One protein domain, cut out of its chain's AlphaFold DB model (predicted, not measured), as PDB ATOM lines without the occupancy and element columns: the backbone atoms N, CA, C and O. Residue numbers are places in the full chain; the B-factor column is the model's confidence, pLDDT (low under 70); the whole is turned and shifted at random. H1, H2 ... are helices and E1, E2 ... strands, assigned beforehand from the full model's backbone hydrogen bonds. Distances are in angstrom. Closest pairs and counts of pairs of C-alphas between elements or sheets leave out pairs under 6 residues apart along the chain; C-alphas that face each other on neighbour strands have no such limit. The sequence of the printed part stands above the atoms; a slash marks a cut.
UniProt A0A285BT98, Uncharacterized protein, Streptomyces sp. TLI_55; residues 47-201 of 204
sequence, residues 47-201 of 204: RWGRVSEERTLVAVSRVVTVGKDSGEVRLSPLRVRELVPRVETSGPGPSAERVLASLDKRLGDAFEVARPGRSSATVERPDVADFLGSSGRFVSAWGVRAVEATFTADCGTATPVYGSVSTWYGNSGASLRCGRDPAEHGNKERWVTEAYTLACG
ATOM      1  N   ARG A  47     100.722 -39.146  21.022       97.69
ATOM      2  CA  ARG A  47     101.520 -38.914  19.820       97.69
ATOM      3  C   ARG A  47     100.584 -38.591  18.669       97.69
ATOM      4  O   ARG A  47      99.700 -39.377  18.337       97.69
ATOM      5  N   TRP A  48     100.780 -37.424  18.070       98.06
ATOM      6  CA  TRP A  48      99.972 -36.970  16.944       98.06
ATOM      7  C   TRP A  48     100.435 -37.616  15.642       98.06
ATOM      8  O   TRP A  48     101.627 -37.632  15.335       98.06
ATOM      9  N   GLY A  49      99.474 -38.137  14.885       97.00
ATOM     10  CA  GLY A  49      99.647 -38.573  13.511       97.00
ATOM     11  C   GLY A  49      99.474 -37.404  12.544       97.00
ATOM     12  O   GLY A  49     100.047 -36.327  12.719       97.00
ATOM     13  N   ARG A  50      98.667 -37.617  11.500       95.44
ATOM     14  CA  ARG A  50      98.319 -36.551  10.557       95.44
ATOM     15  C   ARG A  50      97.417 -35.543  11.265       95.44
ATOM     16  O   ARG A  50      96.437 -35.941  11.886       95.44
ATOM     17  N   VAL A  51      97.742 -34.264  11.115       97.50
ATOM     18  CA  VAL A  51      96.875 -33.138  11.470       97.50
ATOM     19  C   VAL A  51      96.569 -32.400  10.175       97.50
ATOM     20  O   VAL A  51      97.493 -32.058   9.435       97.50
ATOM     21  N   SER A  52      95.293 -32.217   9.870       97.31
ATOM     22  CA  SER A  52      94.825 -31.437   8.729       97.31
ATOM     23  C   SER A  52      93.980 -30.275   9.208       97.31
ATOM     24  O   SER A  52      93.113 -30.443  10.065       97.31
ATOM     25  N   GLU A  53      94.233 -29.116   8.616       96.50
ATOM     26  CA  GLU A  53      93.549 -27.871   8.919       96.50
ATOM     27  C   GLU A  53      92.965 -27.306   7.626       96.50
ATOM     28  O   GLU A  53      93.686 -27.110   6.646       96.50
ATOM     29  N   GLU A  54      91.665 -27.028   7.616       96.19
ATOM     30  CA  GLU A  54      90.980 -26.424   6.473       96.19
ATOM     31  C   GLU A  54      90.075 -25.296   6.965       96.19
ATOM     32  O   GLU A  54      89.413 -25.414   7.994       96.19
ATOM     33  N   ARG A  55      90.039 -24.168   6.247       95.81
ATOM     34  CA  ARG A  55      89.017 -23.154   6.521       95.81
ATOM     35  C   ARG A  55      87.688 -23.624   5.954       95.81
ATOM     36  O   ARG A  55      87.585 -23.919   4.768       95.81
ATOM     37  N   THR A  56      86.670 -23.641   6.798       96.69
ATOM     38  CA  THR A  56      85.355 -24.184   6.485       96.69
ATOM     39  C   THR A  56      84.298 -23.115   6.698       96.69
ATOM     40  O   THR A  56      84.227 -22.513   7.770       96.69
ATOM     41  N   LEU A  57      83.455 -22.899   5.685       96.31
ATOM     42  CA  LEU A  57      82.304 -22.006   5.772       96.31
ATOM     43  C   LEU A  57      81.313 -22.529   6.822       96.31
ATOM     44  O   LEU A  57      80.950 -23.709   6.792       96.31
ATOM     45  N   VAL A  58      80.862 -21.652   7.723       95.69
ATOM     46  CA  VAL A  58      79.861 -21.963   8.760       95.69
ATOM     47  C   VAL A  58      78.619 -21.084   8.681       95.69
ATOM     48  O   VAL A  58      77.537 -21.547   9.041       95.69
ATOM     49  N   ALA A  59      78.727 -19.861   8.156       94.31
ATOM     50  CA  ALA A  59      77.575 -18.994   7.929       94.31
ATOM     51  C   ALA A  59      77.771 -18.056   6.731       94.31
ATOM     52  O   ALA A  59      78.893 -17.673   6.402       94.31
ATOM     53  N   VAL A  60      76.665 -17.663   6.099       94.75
ATOM     54  CA  VAL A  60      76.640 -16.681   5.008       94.75
ATOM     55  C   VAL A  60      75.386 -15.817   5.106       94.75
ATOM     56  O   VAL A  60      74.301 -16.312   5.410       94.75
ATOM     57  N   SER A  61      75.514 -14.508   4.910       93.94
ATOM     58  CA  SER A  61      74.372 -13.596   4.944       93.94
ATOM     59  C   SER A  61      73.528 -13.705   3.686       93.94
ATOM     60  O   SER A  61      73.985 -14.109   2.617       93.94
ATOM     61  N   ARG A  62      72.280 -13.251   3.799       92.81
ATOM     62  CA  ARG A  62      71.493 -12.913   2.613       92.81
ATOM     63  C   ARG A  62      72.184 -11.792   1.839       92.81
ATOM     64  O   ARG A  62      72.912 -10.985   2.425       92.81
ATOM     65  N   VAL A  63      71.912 -11.741   0.540       95.00
ATOM     66  CA  VAL A  63      72.335 -10.631  -0.313       95.00
ATOM     67  C   VAL A  63      71.623  -9.361   0.129       95.00
ATOM     68  O   VAL A  63      70.397  -9.344   0.242       95.00
ATOM     69  N   VAL A  64      72.390  -8.297   0.334       94.69
ATOM     70  CA  VAL A  64      71.868  -6.944   0.533       94.69
ATOM     71  C   VAL A  64      72.229  -6.077  -0.661       94.69
ATOM     72  O   VAL A  64      73.325  -6.185  -1.211       94.69
ATOM     73  N   THR A  65      71.303  -5.219  -1.072       96.19
ATOM     74  CA  THR A  65      71.559  -4.200  -2.090       96.19
ATOM     75  C   THR A  65      71.816  -2.882  -1.387       96.19
ATOM     76  O   THR A  65      70.981  -2.435  -0.605       96.19
ATOM     77  N   VAL A  66      72.956  -2.264  -1.677       95.44
ATOM     78  CA  VAL A  66      73.369  -0.986  -1.091       95.44
ATOM     79  C   VAL A  66      73.574   0.051  -2.194       95.44
ATOM     80  O   VAL A  66      74.055  -0.262  -3.292       95.44
ATOM     81  N   GLY A  67      73.175   1.286  -1.910       95.69
ATOM     82  CA  GLY A  67      73.460   2.463  -2.730       95.69
ATOM     83  C   GLY A  67      74.707   3.195  -2.233       95.69
ATOM     84  O   GLY A  67      75.166   2.937  -1.129       95.69
ATOM     85  N   LYS A  68      75.219   4.148  -3.024       93.81
ATOM     86  CA  LYS A  68      76.446   4.912  -2.702       93.81
ATOM     87  C   LYS A  68      76.393   5.650  -1.364       93.81
ATOM     88  O   LYS A  68      77.434   5.847  -0.749       93.81
ATOM     89  N   ASP A  69      75.196   6.014  -0.926       94.94
ATOM     90  CA  ASP A  69      74.966   6.743   0.322       94.94
ATOM     91  C   ASP A  69      74.511   5.812   1.461       94.94
ATOM     92  O   ASP A  69      74.090   6.269   2.521       94.94
ATOM     93  N   SER A  70      74.550   4.490   1.248       87.81
ATOM     94  CA  SER A  70      74.297   3.516   2.312       87.81
ATOM     95  C   SER A  70      75.490   3.520   3.259       87.81
ATOM     96  O   SER A  70      76.557   3.074   2.869       87.81
ATOM     97  N   GLY A  71      75.320   4.046   4.472       91.19
ATOM     98  CA  GLY A  71      76.332   3.976   5.529       91.19
ATOM     99  C   GLY A  71      76.412   2.577   6.143       91.19
ATOM    100  O   GLY A  71      76.536   1.573   5.438       91.19
ATOM    101  N   GLU A  72      76.285   2.488   7.464       93.38
ATOM    102  CA  GLU A  72      76.301   1.209   8.175       93.38
ATOM    103  C   GLU A  72      75.108   0.319   7.795       93.38
ATOM    104  O   GLU A  72      73.941   0.659   8.009       93.38
ATOM    105  N   VAL A  73      75.406  -0.867   7.267       91.94
ATOM    106  CA  VAL A  73      74.415  -1.895   6.951       91.94
ATOM    107  C   VAL A  73      74.691  -3.129   7.789       91.94
ATOM    108  O   VAL A  73      75.798  -3.668   7.819       91.94
ATOM    109  N   ARG A  74      73.639  -3.614   8.449       91.19
ATOM    110  CA  ARG A  74      73.672  -4.858   9.210       91.19
ATOM    111  C   ARG A  74      73.443  -6.053   8.292       91.19
ATOM    112  O   ARG A  74      72.354  -6.251   7.758       91.19
ATOM    113  N   LEU A  75      74.451  -6.901   8.185       88.88
ATOM    114  CA  LEU A  75      74.392  -8.204   7.544       88.88
ATOM    115  C   LEU A  75      74.033  -9.239   8.613       88.88
ATOM    116  O   LEU A  75      74.582  -9.246   9.716       88.88
ATOM    117  N   SER A  76      73.076 -10.108   8.297       87.50
ATOM    118  CA  SER A  76      72.622 -11.174   9.199       87.50
ATOM    119  C   SER A  76      72.987 -12.534   8.598       87.50
ATOM    120  O   SER A  76      72.238 -13.035   7.752       87.50
ATOM    121  N   PRO A  77      74.154 -13.105   8.958       88.62
ATOM    122  CA  PRO A  77      74.569 -14.427   8.511       88.62
ATOM    123  C   PRO A  77      73.578 -15.512   8.932       88.62
ATOM    124  O   PRO A  77      73.153 -15.572  10.083       88.62
ATOM    125  N   LEU A  78      73.227 -16.385   7.993       91.31
ATOM    126  CA  LEU A  78      72.505 -17.622   8.247       91.31
ATOM    127  C   LEU A  78      73.508 -18.767   8.319       91.31
ATOM    128  O   LEU A  78      74.416 -18.867   7.493       91.31
ATOM    129  N   ARG A  79      73.338 -19.643   9.307       92.81
ATOM    130  CA  ARG A  79      74.180 -20.828   9.463       92.81
ATOM    131  C   ARG A  79      73.997 -21.766   8.272       92.81
ATOM    132  O   ARG A  79      72.870 -22.094   7.914       92.81
ATOM    133  N   VAL A  80      75.110 -22.237   7.718       94.94
ATOM    134  CA  VAL A  80      75.141 -23.266   6.664       94.94
ATOM    135  C   VAL A  80      75.797 -24.561   7.130       94.94
ATOM    136  O   VAL A  80      75.537 -25.618   6.563       94.94
ATOM    137  N   ARG A  81      76.636 -24.501   8.174       94.69
ATOM    138  CA  ARG A  81      77.317 -25.672   8.731       94.69
ATOM    139  C   ARG A  81      77.567 -25.504  10.222       94.69
ATOM    140  O   ARG A  81      77.756 -24.394  10.715       94.69
ATOM    141  N   GLU A  82      77.600 -26.630  10.921       94.69
ATOM    142  CA  GLU A  82      77.908 -26.704  12.341       94.69
ATOM    143  C   GLU A  82      79.026 -27.718  12.587       94.69
ATOM    144  O   GLU A  82      78.932 -28.867  12.158       94.69
ATOM    145  N   LEU A  83      80.088 -27.285  13.266       95.25
ATOM    146  CA  LEU A  83      81.201 -28.126  13.682       95.25
ATOM    147  C   LEU A  83      81.129 -28.297  15.196       95.25
ATOM    148  O   LEU A  83      81.103 -27.323  15.954       95.25
ATOM    149  N   VAL A  84      81.106 -29.554  15.628       95.31
ATOM    150  CA  VAL A  84      81.059 -29.942  17.039       95.31
ATOM    151  C   VAL A  84      82.307 -30.764  17.336       95.31
ATOM    152  O   VAL A  84      82.512 -31.763  16.647       95.31
ATOM    153  N   PRO A  85      83.114 -30.389  18.340       96.19
ATOM    154  CA  PRO A  85      84.296 -31.150  18.713       96.19
ATOM    155  C   PRO A  85      83.951 -32.579  19.133       96.19
ATOM    156  O   PRO A  85      83.044 -32.789  19.945       96.19
ATOM    157  N   ARG A  86      84.677 -33.560  18.595       96.56
ATOM    158  CA  ARG A  86      84.526 -34.986  18.902       96.56
ATOM    159  C   ARG A  86      85.889 -35.636  19.062       96.56
ATOM    160  O   ARG A  86      86.829 -35.307  18.349       96.56
ATOM    161  N   VAL A  87      85.972 -36.576  19.995       97.19
ATOM    162  CA  VAL A  87      87.144 -37.428  20.211       97.19
ATOM    163  C   VAL A  87      86.655 -38.867  20.224       97.19
ATOM    164  O   VAL A  87      85.752 -39.203  20.988       97.19
ATOM    165  N   GLU A  88      87.253 -39.702  19.386       96.94
ATOM    166  CA  GLU A  88      86.930 -41.121  19.271       96.94
ATOM    167  C   GLU A  88      88.183 -41.951  19.554       96.94
ATOM    168  O   GLU A  88      89.283 -41.599  19.127       96.94
ATOM    169  N   THR A  89      88.032 -43.051  20.291       96.62
ATOM    170  CA  THR A  89      89.137 -43.944  20.663       96.62
ATOM    171  C   THR A  89      88.767 -45.403  20.432       96.62
ATOM    172  O   THR A  89      87.619 -45.805  20.599       96.62
ATOM    173  N   SER A  90      89.757 -46.233  20.098       95.19
ATOM    174  CA  SER A  90      89.586 -47.675  19.868       95.19
ATOM    175  C   SER A  90      89.287 -48.484  21.141       95.19
ATOM    176  O   SER A  90      89.046 -49.685  21.065       95.19
ATOM    177  N   GLY A  91      89.345 -47.856  22.316       90.50
ATOM    178  CA  GLY A  91      89.127 -48.477  23.622       90.50
ATOM    179  C   GLY A  91      89.208 -47.450  24.756       90.50
ATOM    180  O   GLY A  91      89.186 -46.245  24.477       90.50
ATOM    181  N   PRO A  92      89.314 -47.895  26.025       90.38
ATOM    182  CA  PRO A  92      89.539 -47.012  27.170       90.38
ATOM    183  C   PRO A  92      90.809 -46.178  26.960       90.38
ATOM    184  O   PRO A  92      91.921 -46.697  27.024       90.38
ATOM    185  N   GLY A  93      90.633 -44.897  26.646       92.00
ATOM    186  CA  GLY A  93      91.703 -43.995  26.233       92.00
ATOM    187  C   GLY A  93      91.829 -42.764  27.127       92.00
ATOM    188  O   GLY A  93      91.192 -42.682  28.182       92.00
ATOM    189  N   PRO A  94      92.668 -41.793  26.727       94.44
ATOM    190  CA  PRO A  94      92.716 -40.489  27.376       94.44
ATOM    191  C   PRO A  94      91.344 -39.799  27.317       94.44
ATOM    192  O   PRO A  94      90.576 -40.023  26.381       94.44
ATOM    193  N   SER A  95      91.043 -38.925  28.283       93.81
ATOM    194  CA  SER A  95      89.812 -38.125  28.231       93.81
ATOM    195  C   SER A  95      89.829 -37.147  27.049       93.81
ATOM    196  O   SER A  95      90.899 -36.724  26.599       93.81
ATOM    197  N   ALA A  96      88.649 -36.741  26.573       95.00
ATOM    198  CA  ALA A  96      88.529 -35.797  25.464       95.00
ATOM    199  C   ALA A  96      89.221 -34.456  25.768       95.00
ATOM    200  O   ALA A  96      89.900 -33.898  24.908       95.00
ATOM    201  N   GLU A  97      89.120 -33.967  27.005       94.69
ATOM    202  CA  GLU A  97      89.771 -32.733  27.458       94.69
ATOM    203  C   GLU A  97      91.290 -32.841  27.359       94.69
ATOM    204  O   GLU A  97      91.947 -31.922  26.875       94.69
ATOM    205  N   ARG A  98      91.856 -33.982  27.767       95.06
ATOM    206  CA  ARG A  98      93.296 -34.229  27.680       95.06
ATOM    207  C   ARG A  98      93.767 -34.310  26.231       95.06
ATOM    208  O   ARG A  98      94.826 -33.768  25.916       95.06
ATOM    209  N   VAL A  99      93.004 -34.976  25.362       96.69
ATOM    210  CA  VAL A  99      93.311 -35.047  23.926       96.69
ATOM    211  C   VAL A  99      93.313 -33.647  23.320       96.69
ATOM    212  O   VAL A  99      94.296 -33.264  22.694       96.69
ATOM    213  N   LEU A 100      92.273 -32.849  23.564       96.12
ATOM    214  CA  LEU A 100      92.169 -31.499  23.007       96.12
ATOM    215  C   LEU A 100      93.225 -30.548  23.589       96.12
ATOM    216  O   LEU A 100      93.805 -29.776  22.840       96.12
ATOM    217  N   ALA A 101      93.555 -30.637  24.880       94.69
ATOM    218  CA  ALA A 101      94.636 -29.840  25.469       94.69
ATOM    219  C   ALA A 101      96.016 -30.221  24.901       94.69
ATOM    220  O   ALA A 101      96.899 -29.379  24.750       94.69
ATOM    221  N   SER A 102      96.213 -31.502  24.575       95.88
ATOM    222  CA  SER A 102      97.398 -31.970  23.852       95.88
ATOM    223  C   SER A 102      97.410 -31.494  22.393       95.88
ATOM    224  O   SER A 102      98.486 -31.337  21.814       95.88
ATOM    225  N   LEU A 103      96.236 -31.275  21.788       96.38
ATOM    226  CA  LEU A 103      96.104 -30.761  20.425       96.38
ATOM    227  C   LEU A 103      96.418 -29.264  20.372       96.38
ATOM    228  O   LEU A 103      97.174 -28.860  19.497       96.38
ATOM    229  N   ASP A 104      95.935 -28.477  21.336       95.12
ATOM    230  CA  ASP A 104      96.266 -27.046  21.462       95.12
ATOM    231  C   ASP A 104      97.782 -26.839  21.452       95.12
ATOM    232  O   ASP A 104      98.331 -26.153  20.595       95.12
ATOM    233  N   LYS A 105      98.493 -27.564  22.325       94.44
ATOM    234  CA  LYS A 105      99.963 -27.528  22.390       94.44
ATOM    235  C   LYS A 105     100.630 -27.921  21.073       94.44
ATOM    236  O   LYS A 105     101.720 -27.451  20.767       94.44
ATOM    237  N   ARG A 106     100.007 -28.818  20.301       95.19
ATOM    238  CA  ARG A 106     100.529 -29.276  19.008       95.19
ATOM    239  C   ARG A 106     100.326 -28.244  17.900       95.19
ATOM    240  O   ARG A 106     101.177 -28.181  17.010       95.19
ATOM    241  N   LEU A 107      99.222 -27.503  17.925       93.94
ATOM    242  CA  LEU A 107      98.930 -26.413  16.989       93.94
ATOM    243  C   LEU A 107      99.680 -25.123  17.366       93.94
ATOM    244  O   LEU A 107      99.964 -24.304  16.496       93.94
ATOM    245  N   GLY A 108     100.066 -24.990  18.636       91.62
ATOM    246  CA  GLY A 108     100.779 -23.850  19.203       91.62
ATOM    247  C   GLY A 108      99.869 -22.993  20.084       91.62
ATOM    248  O   GLY A 108      98.660 -22.927  19.875       91.62
ATOM    249  N   ASP A 109     100.463 -22.292  21.051       75.94
ATOM    250  CA  ASP A 109      99.735 -21.590  22.125       75.94
ATOM    251  C   ASP A 109      98.854 -20.416  21.648       75.94
ATOM    252  O   ASP A 109      98.064 -19.875  22.418       75.94
ATOM    253  N   ALA A 110      98.966 -20.012  20.380       76.12
ATOM    254  CA  ALA A 110      98.125 -18.972  19.787       76.12
ATOM    255  C   ALA A 110      96.705 -19.458  19.434       76.12
ATOM    256  O   ALA A 110      95.854 -18.641  19.076       76.12
ATOM    257  N   PHE A 111      96.448 -20.769  19.500       81.12
ATOM    258  CA  PHE A 111      95.205 -21.370  19.036       81.12
ATOM    259  C   PHE A 111      94.555 -22.189  20.149       81.12
ATOM    260  O   PHE A 111      95.098 -23.192  20.597       81.12
ATOM    261  N   GLU A 112      93.368 -21.760  20.574       90.56
ATOM    262  CA  GLU A 112      92.514 -22.541  21.466       90.56
ATOM    263  C   GLU A 112      91.455 -23.263  20.632       90.56
ATOM    264  O   GLU A 112      90.578 -22.629  20.033       90.56
ATOM    265  N   VAL A 113      91.539 -24.592  20.576       93.62
ATOM    266  CA  VAL A 113      90.520 -25.404  19.918       93.62
ATOM    267  C   VAL A 113      89.250 -25.466  20.746       93.62
ATOM    268  O   VAL A 113      89.255 -25.495  21.980       93.62
ATOM    269  N   ALA A 114      88.124 -25.552  20.049       93.81
ATOM    270  CA  ALA A 114      86.836 -25.725  20.678       93.81
ATOM    271  C   ALA A 114      86.809 -27.012  21.521       93.81
ATOM    272  O   ALA A 114      87.232 -28.097  21.105       93.81
ATOM    273  N   ARG A 115      86.295 -26.874  22.744       91.69
ATOM    274  CA  ARG A 115      86.098 -27.968  23.702       91.69
ATOM    275  C   ARG A 115      84.781 -28.710  23.433       91.69
ATOM    276  O   ARG A 115      83.898 -28.155  22.773       91.69
ATOM    277  N   PRO A 116      84.585 -29.929  23.965       88.31
ATOM    278  CA  PRO A 116      83.304 -30.617  23.858       88.31
ATOM    279  C   PRO A 116      82.172 -29.720  24.384       88.31
ATOM    280  O   PRO A 116      82.326 -29.039  25.396       88.31
ATOM    281  N   GLY A 117      81.058 -29.659  23.654       84.44
ATOM    282  CA  GLY A 117      79.936 -28.758  23.954       84.44
ATOM    283  C   GLY A 117      80.050 -27.338  23.375       84.44
ATOM    284  O   GLY A 117      79.047 -26.631  23.328       84.44
ATOM    285  N   ARG A 118      81.217 -26.915  22.860       87.06
ATOM    286  CA  ARG A 118      81.362 -25.667  22.084       87.06
ATOM    287  C   ARG A 118      81.138 -25.931  20.600       87.06
ATOM    288  O   ARG A 118      82.020 -26.405  19.890       87.06
ATOM    289  N   SER A 119      79.958 -25.571  20.121       88.88
ATOM    290  CA  SER A 119      79.631 -25.640  18.701       88.88
ATOM    291  C   SER A 119      80.050 -24.373  17.944       88.88
ATOM    292  O   SER A 119      79.912 -23.262  18.470       88.88
ATOM    293  N   SER A 120      80.486 -24.518  16.685       87.94
ATOM    294  CA  SER A 120      80.741 -23.382  15.777       87.94
ATOM    295  C   SER A 120      79.482 -22.550  15.510       87.94
ATOM    296  O   SER A 120      79.567 -21.401  15.089       87.94
ATOM    297  N   ALA A 121      78.311 -23.108  15.825       81.50
ATOM    298  CA  ALA A 121      77.025 -22.433  15.908       81.50
ATOM    299  C   ALA A 121      77.025 -21.153  16.747       81.50
ATOM    300  O   ALA A 121      76.239 -20.250  16.478       81.50
ATOM    301  N   THR A 122      77.866 -21.115  17.784       69.62
ATOM    302  CA  THR A 122      77.928 -20.018  18.759       69.62
ATOM    303  C   THR A 122      78.726 -18.815  18.260       69.62
ATOM    304  O   THR A 122      78.802 -17.802  18.955       69.62
ATOM    305  N   VAL A 123      79.302 -18.892  17.053       65.12
ATOM    306  CA  VAL A 123      79.915 -17.751  16.364       65.12
ATOM    307  C   VAL A 123      78.794 -16.866  15.804       65.12
ATOM    308  O   VAL A 123      78.586 -16.764  14.601       65.12
ATOM    309  N   GLU A 124      78.017 -16.255  16.693       57.69
ATOM    310  CA  GLU A 124      76.998 -15.276  16.332       57.69
ATOM    311  C   GLU A 124      77.595 -13.879  16.437       57.69
ATOM    312  O   GLU A 124      77.849 -13.369  17.530       57.69
ATOM    313  N   ARG A 125      77.804 -13.235  15.286       63.38
ATOM    314  CA  ARG A 125      77.918 -11.779  15.221       63.38
ATOM    315  C   ARG A 125      77.108 -11.269  14.034       63.38
ATOM    316  O   ARG A 125      77.359 -11.710  12.913       63.38
ATOM    317  N   PRO A 126      76.133 -10.365  14.242       62.16
ATOM    318  CA  PRO A 126      75.689  -9.522  13.145       62.16
ATOM    319  C   PRO A 126      76.905  -8.734  12.658       62.16
ATOM    320  O   PRO A 126      77.601  -8.114  13.462       62.16
ATOM    321  N   ASP A 127      77.177  -8.805  11.363       78.25
ATOM    322  CA  ASP A 127      78.281  -8.067  10.764       78.25
ATOM    323  C   ASP A 127      77.738  -6.687  10.395       78.25
ATOM    324  O   ASP A 127      76.770  -6.587   9.639       78.25
ATOM    325  N   VAL A 128      78.270  -5.630  10.999       86.94
ATOM    326  CA  VAL A 128      77.953  -4.257  10.600       86.94
ATOM    327  C   VAL A 128      79.114  -3.789   9.749       86.94
ATOM    328  O   VAL A 128      80.249  -3.754  10.217       86.94
ATOM    329  N   ALA A 129      78.823  -3.464   8.496       88.88
ATOM    330  CA  ALA A 129      79.805  -2.944   7.564       88.88
ATOM    331  C   ALA A 129      79.344  -1.581   7.054       88.88
ATOM    332  O   ALA A 129      78.162  -1.388   6.762       88.88
ATOM    333  N   ASP A 130      80.283  -0.647   6.960       91.62
ATOM    334  CA  ASP A 130      80.049   0.653   6.346       91.62
ATOM    335  C   ASP A 130      80.211   0.533   4.827       91.62
ATOM    336  O   ASP A 130      81.257   0.110   4.326       91.62
ATOM    337  N   PHE A 131      79.152   0.876   4.098       92.12
ATOM    338  CA  PHE A 131      79.123   0.859   2.642       92.12
ATOM    339  C   PHE A 131      79.179   2.263   2.034       92.12
ATOM    340  O   PHE A 131      78.932   2.401   0.833       92.12
ATOM    341  N   LEU A 132      79.529   3.300   2.804       94.31
ATOM    342  CA  LEU A 132      79.589   4.660   2.287       94.31
ATOM    343  C   LEU A 132      80.561   4.745   1.096       94.31
ATOM    344  O   LEU A 132      81.704   4.287   1.142       94.31
ATOM    345  N   GLY A 133      80.087   5.293  -0.022       93.25
ATOM    346  CA  GLY A 133      80.817   5.346  -1.293       93.25
ATOM    347  C   GLY A 133      80.805   4.044  -2.107       93.25
ATOM    348  O   GLY A 133      81.289   4.022  -3.242       93.25
ATOM    349  N   SER A 134      80.215   2.968  -1.585       92.69
ATOM    350  CA  SER A 134      80.071   1.674  -2.256       92.69
ATOM    351  C   SER A 134      78.655   1.469  -2.782       92.69
ATOM    352  O   SER A 134      77.682   1.982  -2.259       92.69
ATOM    353  N   SER A 135      78.504   0.702  -3.859       95.12
ATOM    354  CA  SER A 135      77.181   0.333  -4.374       95.12
ATOM    355  C   SER A 135      77.208  -1.048  -5.001       95.12
ATOM    356  O   SER A 135      78.240  -1.492  -5.520       95.12
ATOM    357  N   GLY A 136      76.067  -1.727  -4.955       95.88
ATOM    358  CA  GLY A 136      75.893  -3.053  -5.531       95.88
ATOM    359  C   GLY A 136      75.255  -4.038  -4.565       95.88
ATOM    360  O   GLY A 136      74.540  -3.659  -3.641       95.88
ATOM    361  N   ARG A 137      75.500  -5.321  -4.822       96.38
ATOM    362  CA  ARG A 137      74.948  -6.448  -4.071       96.38
ATOM    363  C   ARG A 137      76.062  -7.089  -3.256       96.38
ATOM    364  O   ARG A 137      77.075  -7.471  -3.838       96.38
ATOM    365  N   PHE A 138      75.881  -7.206  -1.946       94.94
ATOM    366  CA  PHE A 138      76.912  -7.679  -1.024       94.94
ATOM    367  C   PHE A 138      76.408  -8.804  -0.128       94.94
ATOM    368  O   PHE A 138      75.219  -8.878   0.185       94.94
ATOM    369  N   VAL A 139      77.333  -9.664   0.289       94.69
ATOM    370  CA  VAL A 139      77.127 -10.728   1.278       94.69
ATOM    371  C   VAL A 139      78.324 -10.776   2.228       94.69
ATOM    372  O   VAL A 139      79.447 -10.481   1.819       94.69
ATOM    373  N   SER A 140      78.099 -11.164   3.481       93.81
ATOM    374  CA  SER A 140      79.160 -11.488   4.443       93.81
ATOM    375  C   SER A 140      79.208 -12.996   4.663       93.81
ATOM    376  O   SER A 140      78.173 -13.654   4.791       93.81
ATOM    377  N   ALA A 141      80.413 -13.549   4.678       93.69
ATOM    378  CA  ALA A 141      80.698 -14.961   4.844       93.69
ATOM    379  C   ALA A 141      81.587 -15.174   6.067       93.69
ATOM    380  O   ALA A 141      82.537 -14.426   6.294       93.69
ATOM    381  N   TRP A 142      81.297 -16.229   6.824       93.69
ATOM    382  CA  TRP A 142      81.978 -16.563   8.068       93.69
ATOM    383  C   TRP A 142      82.468 -18.000   8.033       93.69
ATOM    384  O   TRP A 142      81.692 -18.928   7.789       93.69
ATOM    385  N   GLY A 143      83.748 -18.185   8.326       93.94
ATOM    386  CA  GLY A 143      84.389 -19.486   8.426       93.94
ATOM    387  C   GLY A 143      85.114 -19.684   9.752       93.94
ATOM    388  O   GLY A 143      85.415 -18.736  10.476       93.94
ATOM    389  N   VAL A 144      85.424 -20.941  10.046       95.25
ATOM    390  CA  VAL A 144      86.335 -21.358  11.125       95.25
ATOM    391  C   VAL A 144      87.425 -22.243  10.531       95.25
ATOM    392  O   VAL A 144      87.279 -22.727   9.408       95.25
ATOM    393  N   ARG A 145      88.518 -22.479  11.257       96.12
ATOM    394  CA  ARG A 145      89.484 -23.514  10.869       96.12
ATOM    395  C   ARG A 145      89.034 -24.839  11.458       96.12
ATOM    396  O   ARG A 145      89.097 -25.011  12.670       96.12
ATOM    397  N   ALA A 146      88.549 -25.739  10.614       96.94
ATOM    398  CA  ALA A 146      88.290 -27.121  10.975       96.94
ATOM    399  C   ALA A 146      89.620 -27.854  11.143       96.94
ATOM    400  O   ALA A 146      90.533 -27.683  10.332       96.94
ATOM    401  N   VAL A 147      89.716 -28.667  12.189       97.94
ATOM    402  CA  VAL A 147      90.885 -29.489  12.485       97.94
ATOM    403  C   VAL A 147      90.441 -30.931  12.583       97.94
ATOM    404  O   VAL A 147      89.586 -31.269  13.397       97.94
ATOM    405  N   GLU A 148      91.074 -31.773  11.784       98.25
ATOM    406  CA  GLU A 148      90.946 -33.223  11.847       98.25
ATOM    407  C   GLU A 148      92.329 -33.791  12.151       98.25
ATOM    408  O   GLU A 148      93.312 -33.449  11.485       98.25
ATOM    409  N   ALA A 149      92.435 -34.643  13.167       98.38
ATOM    410  CA  ALA A 149      93.699 -35.267  13.519       98.38
ATOM    411  C   ALA A 149      93.530 -36.703  14.003       98.38
ATOM    412  O   ALA A 149      92.503 -37.088  14.557       98.38
ATOM    413  N   THR A 150      94.580 -37.498  13.826       98.56
ATOM    414  CA  THR A 150      94.686 -38.838  14.413       98.56
ATOM    415  C   THR A 150      95.764 -38.870  15.481       98.56
ATOM    416  O   THR A 150      96.727 -38.104  15.431       98.56
ATOM    417  N   PHE A 151      95.619 -39.757  16.461       98.31
ATOM    418  CA  PHE A 151      96.606 -39.922  17.519       98.31
ATOM    419  C   PHE A 151      96.750 -41.370  17.974       98.31
ATOM    420  O   PHE A 151      95.866 -42.209  17.792       98.31
ATOM    421  N   THR A 152      97.883 -41.635  18.609       97.94
ATOM    422  CA  THR A 152      98.133 -42.821  19.424       97.94
ATOM    423  C   THR A 152      98.424 -42.412  20.859       97.94
ATOM    424  O   THR A 152      99.048 -41.380  21.104       97.94
ATOM    425  N   ALA A 153      97.966 -43.210  21.819       96.81
ATOM    426  CA  ALA A 153      98.218 -43.007  23.236       96.81
ATOM    427  C   ALA A 153      98.705 -44.300  23.895       96.81
ATOM    428  O   ALA A 153      98.082 -45.357  23.766       96.81
ATOM    429  N   ASP A 154      99.804 -44.197  24.637       93.00
ATOM    430  CA  ASP A 154     100.347 -45.308  25.415       93.00
ATOM    431  C   ASP A 154      99.652 -45.341  26.788       93.00
ATOM    432  O   ASP A 154      99.955 -44.536  27.661       93.00
ATOM    433  N   CYS A 155      98.699 -46.247  27.009       90.38
ATOM    434  CA  CYS A 155      97.887 -46.264  28.239       90.38
ATOM    435  C   CYS A 155      98.411 -47.209  29.337       90.38
ATOM    436  O   CYS A 155      97.660 -47.586  30.232       90.38
ATOM    437  N   GLY A 156      99.682 -47.622  29.271       84.50
ATOM    438  CA  GLY A 156     100.260 -48.610  30.199       84.50
ATOM    439  C   GLY A 156      99.791 -50.053  29.955       84.50
ATOM    440  O   GLY A 156     100.143 -50.953  30.712       84.50
ATOM    441  N   THR A 157      99.012 -50.279  28.897       77.75
ATOM    442  CA  THR A 157      98.608 -51.592  28.385       77.75
ATOM    443  C   THR A 157      99.593 -52.097  27.330       77.75
ATOM    444  O   THR A 157     100.336 -51.318  26.738       77.75
ATOM    445  N   ALA A 158      99.568 -53.404  27.042       78.69
ATOM    446  CA  ALA A 158     100.407 -54.003  25.996       78.69
ATOM    447  C   ALA A 158     100.085 -53.482  24.578       78.69
ATOM    448  O   ALA A 158     100.926 -53.552  23.687       78.69
ATOM    449  N   THR A 159      98.874 -52.960  24.366       89.94
ATOM    450  CA  THR A 159      98.419 -52.418  23.080       89.94
ATOM    451  C   THR A 159      98.184 -50.909  23.198       89.94
ATOM    452  O   THR A 159      97.464 -50.502  24.117       89.94
ATOM    453  N   PRO A 160      98.748 -50.081  22.297       94.25
ATOM    454  CA  PRO A 160      98.442 -48.653  22.226       94.25
ATOM    455  C   PRO A 160      96.968 -48.398  21.896       94.25
ATOM    456  O   PRO A 160      96.343 -49.160  21.156       94.25
ATOM    457  N   VAL A 161      96.426 -47.291  22.398       96.06
ATOM    458  CA  VAL A 161      95.094 -46.810  22.016       96.06
ATOM    459  C   VAL A 161      95.230 -45.904  20.802       96.06
ATOM    460  O   VAL A 161      96.038 -44.978  20.804       96.06
ATOM    461  N   TYR A 162      94.419 -46.150  19.780       97.38
ATOM    462  CA  TYR A 162      94.328 -45.301  18.597       97.38
ATOM    463  C   TYR A 162      93.096 -44.415  18.716       97.38
ATOM    464  O   TYR A 162      92.077 -44.837  19.266       97.38
ATOM    465  N   GLY A 163      93.169 -43.200  18.187       97.75
ATOM    466  CA  GLY A 163      92.025 -42.307  18.177       97.75
ATOM    467  C   GLY A 163      92.070 -41.260  17.080       97.75
ATOM    468  O   GLY A 163      93.075 -41.075  16.386       97.75
ATOM    469  N   SER A 164      90.946 -40.577  16.941       98.19
ATOM    470  CA  SER A 164      90.748 -39.428  16.068       98.19
ATOM    471  C   SER A 164      90.108 -38.290  16.850       98.19
ATOM    472  O   SER A 164      89.441 -38.487  17.870       98.19
ATOM    473  N   VAL A 165      90.350 -37.074  16.383       98.00
ATOM    474  CA  VAL A 165      89.735 -35.862  16.903       98.00
ATOM    475  C   VAL A 165      89.306 -34.987  15.740       98.00
ATOM    476  O   VAL A 165      90.099 -34.727  14.837       98.00
ATOM    477  N   SER A 166      88.067 -34.517  15.807       97.88
ATOM    478  CA  SER A 166      87.566 -33.422  14.992       97.88
ATOM    479  C   SER A 166      87.265 -32.245  15.908       97.88
ATOM    480  O   SER A 166      86.682 -32.402  16.981       97.88
ATOM    481  N   THR A 167      87.713 -31.051  15.548       97.50
ATOM    482  CA  THR A 167      87.430 -29.816  16.288       97.50
ATOM    483  C   THR A 167      87.549 -28.615  15.353       97.50
ATOM    484  O   THR A 167      87.676 -28.760  14.139       97.50
ATOM    485  N   TRP A 168      87.459 -27.410  15.892       96.75
ATOM    486  CA  TRP A 168      87.646 -26.179  15.146       96.75
ATOM    487  C   TRP A 168      88.254 -25.099  16.036       96.75
ATOM    488  O   TRP A 168      88.174 -25.179  17.260       96.75
ATOM    489  N   TYR A 169      88.850 -24.079  15.428       95.00
ATOM    490  CA  TYR A 169      89.326 -22.899  16.144       95.00
ATOM    491  C   TYR A 169      89.270 -21.641  15.277       95.00
ATOM    492  O   TYR A 169      89.135 -21.696  14.049       95.00
ATOM    493  N   GLY A 170      89.402 -20.496  15.948       91.62
ATOM    494  CA  GLY A 170      89.435 -19.182  15.322       91.62
ATOM    495  C   GLY A 170      88.155 -18.825  14.567       91.62
ATOM    496  O   GLY A 170      87.153 -19.540  14.574       91.62
ATOM    497  N   ASN A 171      88.200 -17.677  13.907       90.31
ATOM    498  CA  ASN A 171      87.152 -17.182  13.033       90.31
ATOM    499  C   ASN A 171      87.781 -16.490  11.818       90.31
ATOM    500  O   ASN A 171      88.909 -16.001  11.853       90.31
ATOM    501  N   SER A 172      87.070 -16.485  10.702       90.06
ATOM    502  CA  SER A 172      87.449 -15.786   9.477       90.06
ATOM    503  C   SER A 172      86.199 -15.152   8.886       90.06
ATOM    504  O   SER A 172      85.147 -15.786   8.866       90.06
ATOM    505  N   GLY A 173      86.311 -13.903   8.443       90.44
ATOM    506  CA  GLY A 173      85.227 -13.157   7.812       90.44
ATOM    507  C   GLY A 173      85.630 -12.717   6.409       90.44
ATOM    508  O   GLY A 173      86.803 -12.431   6.164       90.44
ATOM    509  N   ALA A 174      84.671 -12.672   5.491       91.50
ATOM    510  CA  ALA A 174      84.857 -12.109   4.160       91.50
ATOM    511  C   ALA A 174      83.602 -11.347   3.730       91.50
ATOM    512  O   ALA A 174      82.492 -11.854   3.854       91.50
ATOM    513  N   SER A 175      83.788 -10.147   3.183       91.81
ATOM    514  CA  SER A 175      82.735  -9.403   2.487       91.81
ATOM    515  C   SER A 175      82.882  -9.618   0.987       91.81
ATOM    516  O   SER A 175      83.942  -9.352   0.422       91.81
ATOM    517  N   LEU A 176      81.829 -10.109   0.338       93.19
ATOM    518  CA  LEU A 176      81.830 -10.460  -1.079       93.19
ATOM    519  C   LEU A 176      80.822  -9.592  -1.822       93.19
ATOM    520  O   LEU A 176      79.717  -9.347  -1.342       93.19
ATOM    521  N   ARG A 177      81.201  -9.144  -3.018       94.12
ATOM    522  CA  ARG A 177      80.326  -8.397  -3.920       94.12
ATOM    523  C   ARG A 177      79.820  -9.336  -5.008       94.12
ATOM    524  O   ARG A 177      80.619  -9.832  -5.793       94.12
ATOM    525  N   CYS A 178      78.510  -9.545  -5.089       95.00
ATOM    526  CA  CYS A 178      77.920 -10.354  -6.151       95.00
ATOM    527  C   CYS A 178      78.157  -9.714  -7.529       95.00
ATOM    528  O   CYS A 178      78.136  -8.485  -7.667       95.00
ATOM    529  N   GLY A 179      78.359 -10.555  -8.545       93.00
ATOM    530  CA  GLY A 179      78.748 -10.137  -9.896       93.00
ATOM    531  C   GLY A 179      80.252  -9.886 -10.055       93.00
ATOM    532  O   GLY A 179      80.671  -9.335 -11.067       93.00
ATOM    533  N   ARG A 180      81.062 -10.245  -9.052       91.12
ATOM    534  CA  ARG A 180      82.525 -10.265  -9.130       91.12
ATOM    535  C   ARG A 180      83.025 -11.582  -8.564       91.12
ATOM    536  O   ARG A 180      82.907 -11.800  -7.359       91.12
ATOM    537  N   ASP A 181      83.559 -12.439  -9.426       87.25
ATOM    538  CA  ASP A 181      84.074 -13.734  -8.996       87.25
ATOM    539  C   ASP A 181      85.279 -13.533  -8.048       87.25
ATOM    540  O   ASP A 181      86.274 -12.904  -8.430       87.25
ATOM    541  N   PRO A 182      85.226 -14.040  -6.801       86.50
ATOM    542  CA  PRO A 182      86.352 -13.950  -5.878       86.50
ATOM    543  C   PRO A 182      87.630 -14.630  -6.405       86.50
ATOM    544  O   PRO A 182      88.731 -14.160  -6.096       86.50
ATOM    545  N   ALA A 183      87.514 -15.685  -7.217       83.38
ATOM    546  CA  ALA A 183      88.655 -16.420  -7.759       83.38
ATOM    547  C   ALA A 183      89.448 -15.591  -8.781       83.38
ATOM    548  O   ALA A 183      90.685 -15.642  -8.794       83.38
ATOM    549  N   GLU A 184      88.759 -14.776  -9.585       82.12
ATOM    550  CA  GLU A 184      89.367 -13.836 -10.537       82.12
ATOM    551  C   GLU A 184      90.077 -12.669  -9.839       82.12
ATOM    552  O   GLU A 184      90.926 -11.996 -10.426       82.12
ATOM    553  N   HIS A 185      89.760 -12.425  -8.568       74.38
ATOM    554  CA  HIS A 185      90.317 -11.335  -7.766       74.38
ATOM    555  C   HIS A 185      91.295 -11.823  -6.690       74.38
ATOM    556  O   HIS A 185      91.557 -11.134  -5.706       74.38
ATOM    557  N   GLY A 186      91.871 -13.011  -6.895       77.00
ATOM    558  CA  GLY A 186      92.974 -13.531  -6.088       77.00
ATOM    559  C   GLY A 186      92.555 -14.261  -4.812       77.00
ATOM    560  O   GLY A 186      93.420 -14.832  -4.149       77.00
ATOM    561  N   ASN A 187      91.260 -14.324  -4.487       77.88
ATOM    562  CA  ASN A 187      90.775 -15.111  -3.359       77.88
ATOM    563  C   ASN A 187      90.336 -16.501  -3.827       77.88
ATOM    564  O   ASN A 187      89.187 -16.733  -4.193       77.88
ATOM    565  N   LYS A 188      91.294 -17.431  -3.822       85.75
ATOM    566  CA  LYS A 188      91.100 -18.828  -4.243       85.75
ATOM    567  C   LYS A 188      90.758 -19.760  -3.079       85.75
ATOM    568  O   LYS A 188      90.872 -20.978  -3.209       85.75
ATOM    569  N   GLU A 189      90.411 -19.211  -1.915       92.81
ATOM    570  CA  GLU A 189      90.052 -20.039  -0.772       92.81
ATOM    571  C   GLU A 189      88.688 -20.698  -0.995       92.81
ATOM    572  O   GLU A 189      87.681 -20.027  -1.216       92.81
ATOM    573  N   ARG A 190      88.645 -22.029  -0.876       94.94
ATOM    574  CA  ARG A 190      87.454 -22.838  -1.169       94.94
ATOM    575  C   ARG A 190      86.193 -22.358  -0.447       94.94
ATOM    576  O   ARG A 190      85.133 -22.309  -1.061       94.94
ATOM    577  N   TRP A 191      86.299 -21.994   0.832       95.44
ATOM    578  CA  TRP A 191      85.152 -21.546   1.633       95.44
ATOM    579  C   TRP A 191      84.580 -20.198   1.164       95.44
ATOM    580  O   TRP A 191      83.391 -19.946   1.345       95.44
ATOM    581  N   VAL A 192      85.407 -19.346   0.546       95.19
ATOM    582  CA  VAL A 192      84.975 -18.060  -0.021       95.19
ATOM    583  C   VAL A 192      84.207 -18.289  -1.312       95.19
ATOM    584  O   VAL A 192      83.127 -17.727  -1.487       95.19
ATOM    585  N   THR A 193      84.726 -19.151  -2.190       94.75
ATOM    586  CA  THR A 193      84.019 -19.561  -3.409       94.75
ATOM    587  C   THR A 193      82.698 -20.255  -3.069       94.75
ATOM    588  O   THR A 193      81.670 -19.902  -3.631       94.75
ATOM    589  N   GLU A 194      82.692 -21.167  -2.088       95.50
ATOM    590  CA  GLU A 194      81.472 -21.818  -1.586       95.50
ATOM    591  C   GLU A 194      80.438 -20.781  -1.119       95.50
ATOM    592  O   GLU A 194      79.274 -20.851  -1.511       95.50
ATOM    593  N   ALA A 195      80.856 -19.783  -0.332       95.38
ATOM    594  CA  ALA A 195      79.961 -18.730   0.145       95.38
ATOM    595  C   ALA A 195      79.396 -17.873  -0.993       95.38
ATOM    596  O   ALA A 195      78.205 -17.553  -0.990       95.38
ATOM    597  N   TYR A 196      80.243 -17.515  -1.961       95.50
ATOM    598  CA  TYR A 196      79.837 -16.759  -3.138       95.50
ATOM    599  C   TYR A 196      78.785 -17.526  -3.940       95.50
ATOM    600  O   TYR A 196      77.703 -16.996  -4.175       95.50
ATOM    601  N   THR A 197      79.053 -18.786  -4.286       94.75
ATOM    602  CA  THR A 197      78.112 -19.631  -5.033       94.75
ATOM    603  C   THR A 197      76.793 -19.800  -4.281       94.75
ATOM    604  O   THR A 197      75.728 -19.646  -4.875       94.75
ATOM    605  N   LEU A 198      76.833 -20.042  -2.965       95.38
ATOM    606  CA  LEU A 198      75.625 -20.217  -2.151       95.38
ATOM    607  C   LEU A 198      74.738 -18.965  -2.099       95.38
ATOM    608  O   LEU A 198      73.515 -19.095  -2.070       95.38
ATOM    609  N   ALA A 199      75.327 -17.768  -2.041       95.00
ATOM    610  CA  ALA A 199      74.572 -16.540  -1.798       95.00
ATOM    611  C   ALA A 199      74.332 -15.692  -3.058       95.00
ATOM    612  O   ALA A 199      73.258 -15.109  -3.212       95.00
ATOM    613  N   CYS A 200      75.313 -15.612  -3.955       94.69
ATOM    614  CA  CYS A 200      75.247 -14.827  -5.187       94.69
ATOM    615  C   CYS A 200      74.801 -15.651  -6.407       94.69
ATOM    616  O   CYS A 200      74.324 -15.046  -7.369       94.69
ATOM    617  N   GLY A 201      74.913 -16.985  -6.350       88.50
ATOM    618  CA  GLY A 201      74.709 -17.889  -7.484       88.50
ATOM    619  C   GLY A 201      75.935 -17.994  -8.394       88.50
ATOM    620  O   GLY A 201      76.924 -17.275  -8.216       88.50
TER     621      GLY A 201
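What this domain is: This is residues 47 to 201 of the 204 residues of an uncharacterized protein of Streptomyces sp. TLI_55 (UniProt A0A285BT98). A long, twisted ribbon of three antiparallel strands, E1, E7 and E8, makes the length of a rod, and the short strands E2, E4 and E5 join its edges. The sheet curls round H2 on one face, H1 is on the opposite face toward the other end, and the small pair E3 and E6 covers part of the big sheet near the E2 end, a partial sandwich. The printed part has 155 residues with two named helices and eight named strands, in the order E1 E2 E3 E4 E5 H1 E6 E7 E8 H2; the class is mixed, helices and strands. The whole is loose, with a radius of gyration of the C-alphas of 19.5 A, and spans 70 by 28 by 25 A.

How they stand to each other: In the branched sheet, E7, residues 136 to 153, and E8, residues 161 to 177, form an antiparallel hairpin, with N 147 and O 167 at 2.8 A. On the other side of E7 lie E1, residues 47 to 61, with N 52 and O 148 at 2.8 A, and E2, residues 64 to 66, with N 64 and O 138 at 2.9 A. E4, residues 77 to 79, is an edge strand antiparallel to E1, with N 60 and O 78 at 2.9 A. E5, residues 86 to 89, is an edge strand antiparallel to E8, with N 86 and O 166 at 2.8 A. H2, residues 190 to 200, is on this sheet; its closest C-alphas to E1 are those of Trp 191 and Leu 57, 5.0 A apart. H1, residues 96 to 107, is on the opposite face; its closest C-alphas to E5 are those of Ala 96 and Val 87, 5.7 A apart. H1 and H2 are apart. E3, residues 72 to 75, and E6, residues 127 to 130, are antiparallel, with N 73 and O 129 at 2.8 A; their sheet and the large one form a sandwich, two sheets face to face, and the parts of them that face each other are 9.5 A apart centre to centre. In H1 and H2 every O i to N i+4 pair is within hydrogen-bond range.

Where its parts are: E1 begins at C-alpha 47, (101.520, -38.914, 19.820), bends by 61 degrees at residue 50 and measures 40.0 A. E7 measures 54.1 A; E8 measures 48.6 A and bends by 51 degrees at residue 173. H1 measures 16.4 A, and H2 measures 15.1 A, ending at C-alpha 200, (75.247, -14.827, -5.187).

The domain as a whole: The C-alphas farthest apart, those of Asp 69 and Ala 158, are 70.7 A apart. The printed part has no cut. The links H1 to E6 and E8 to H2 are long, with 19 and 12 residues. The mean pLDDT of the printed part is 91.7, and residues 122 to 126 are under 70.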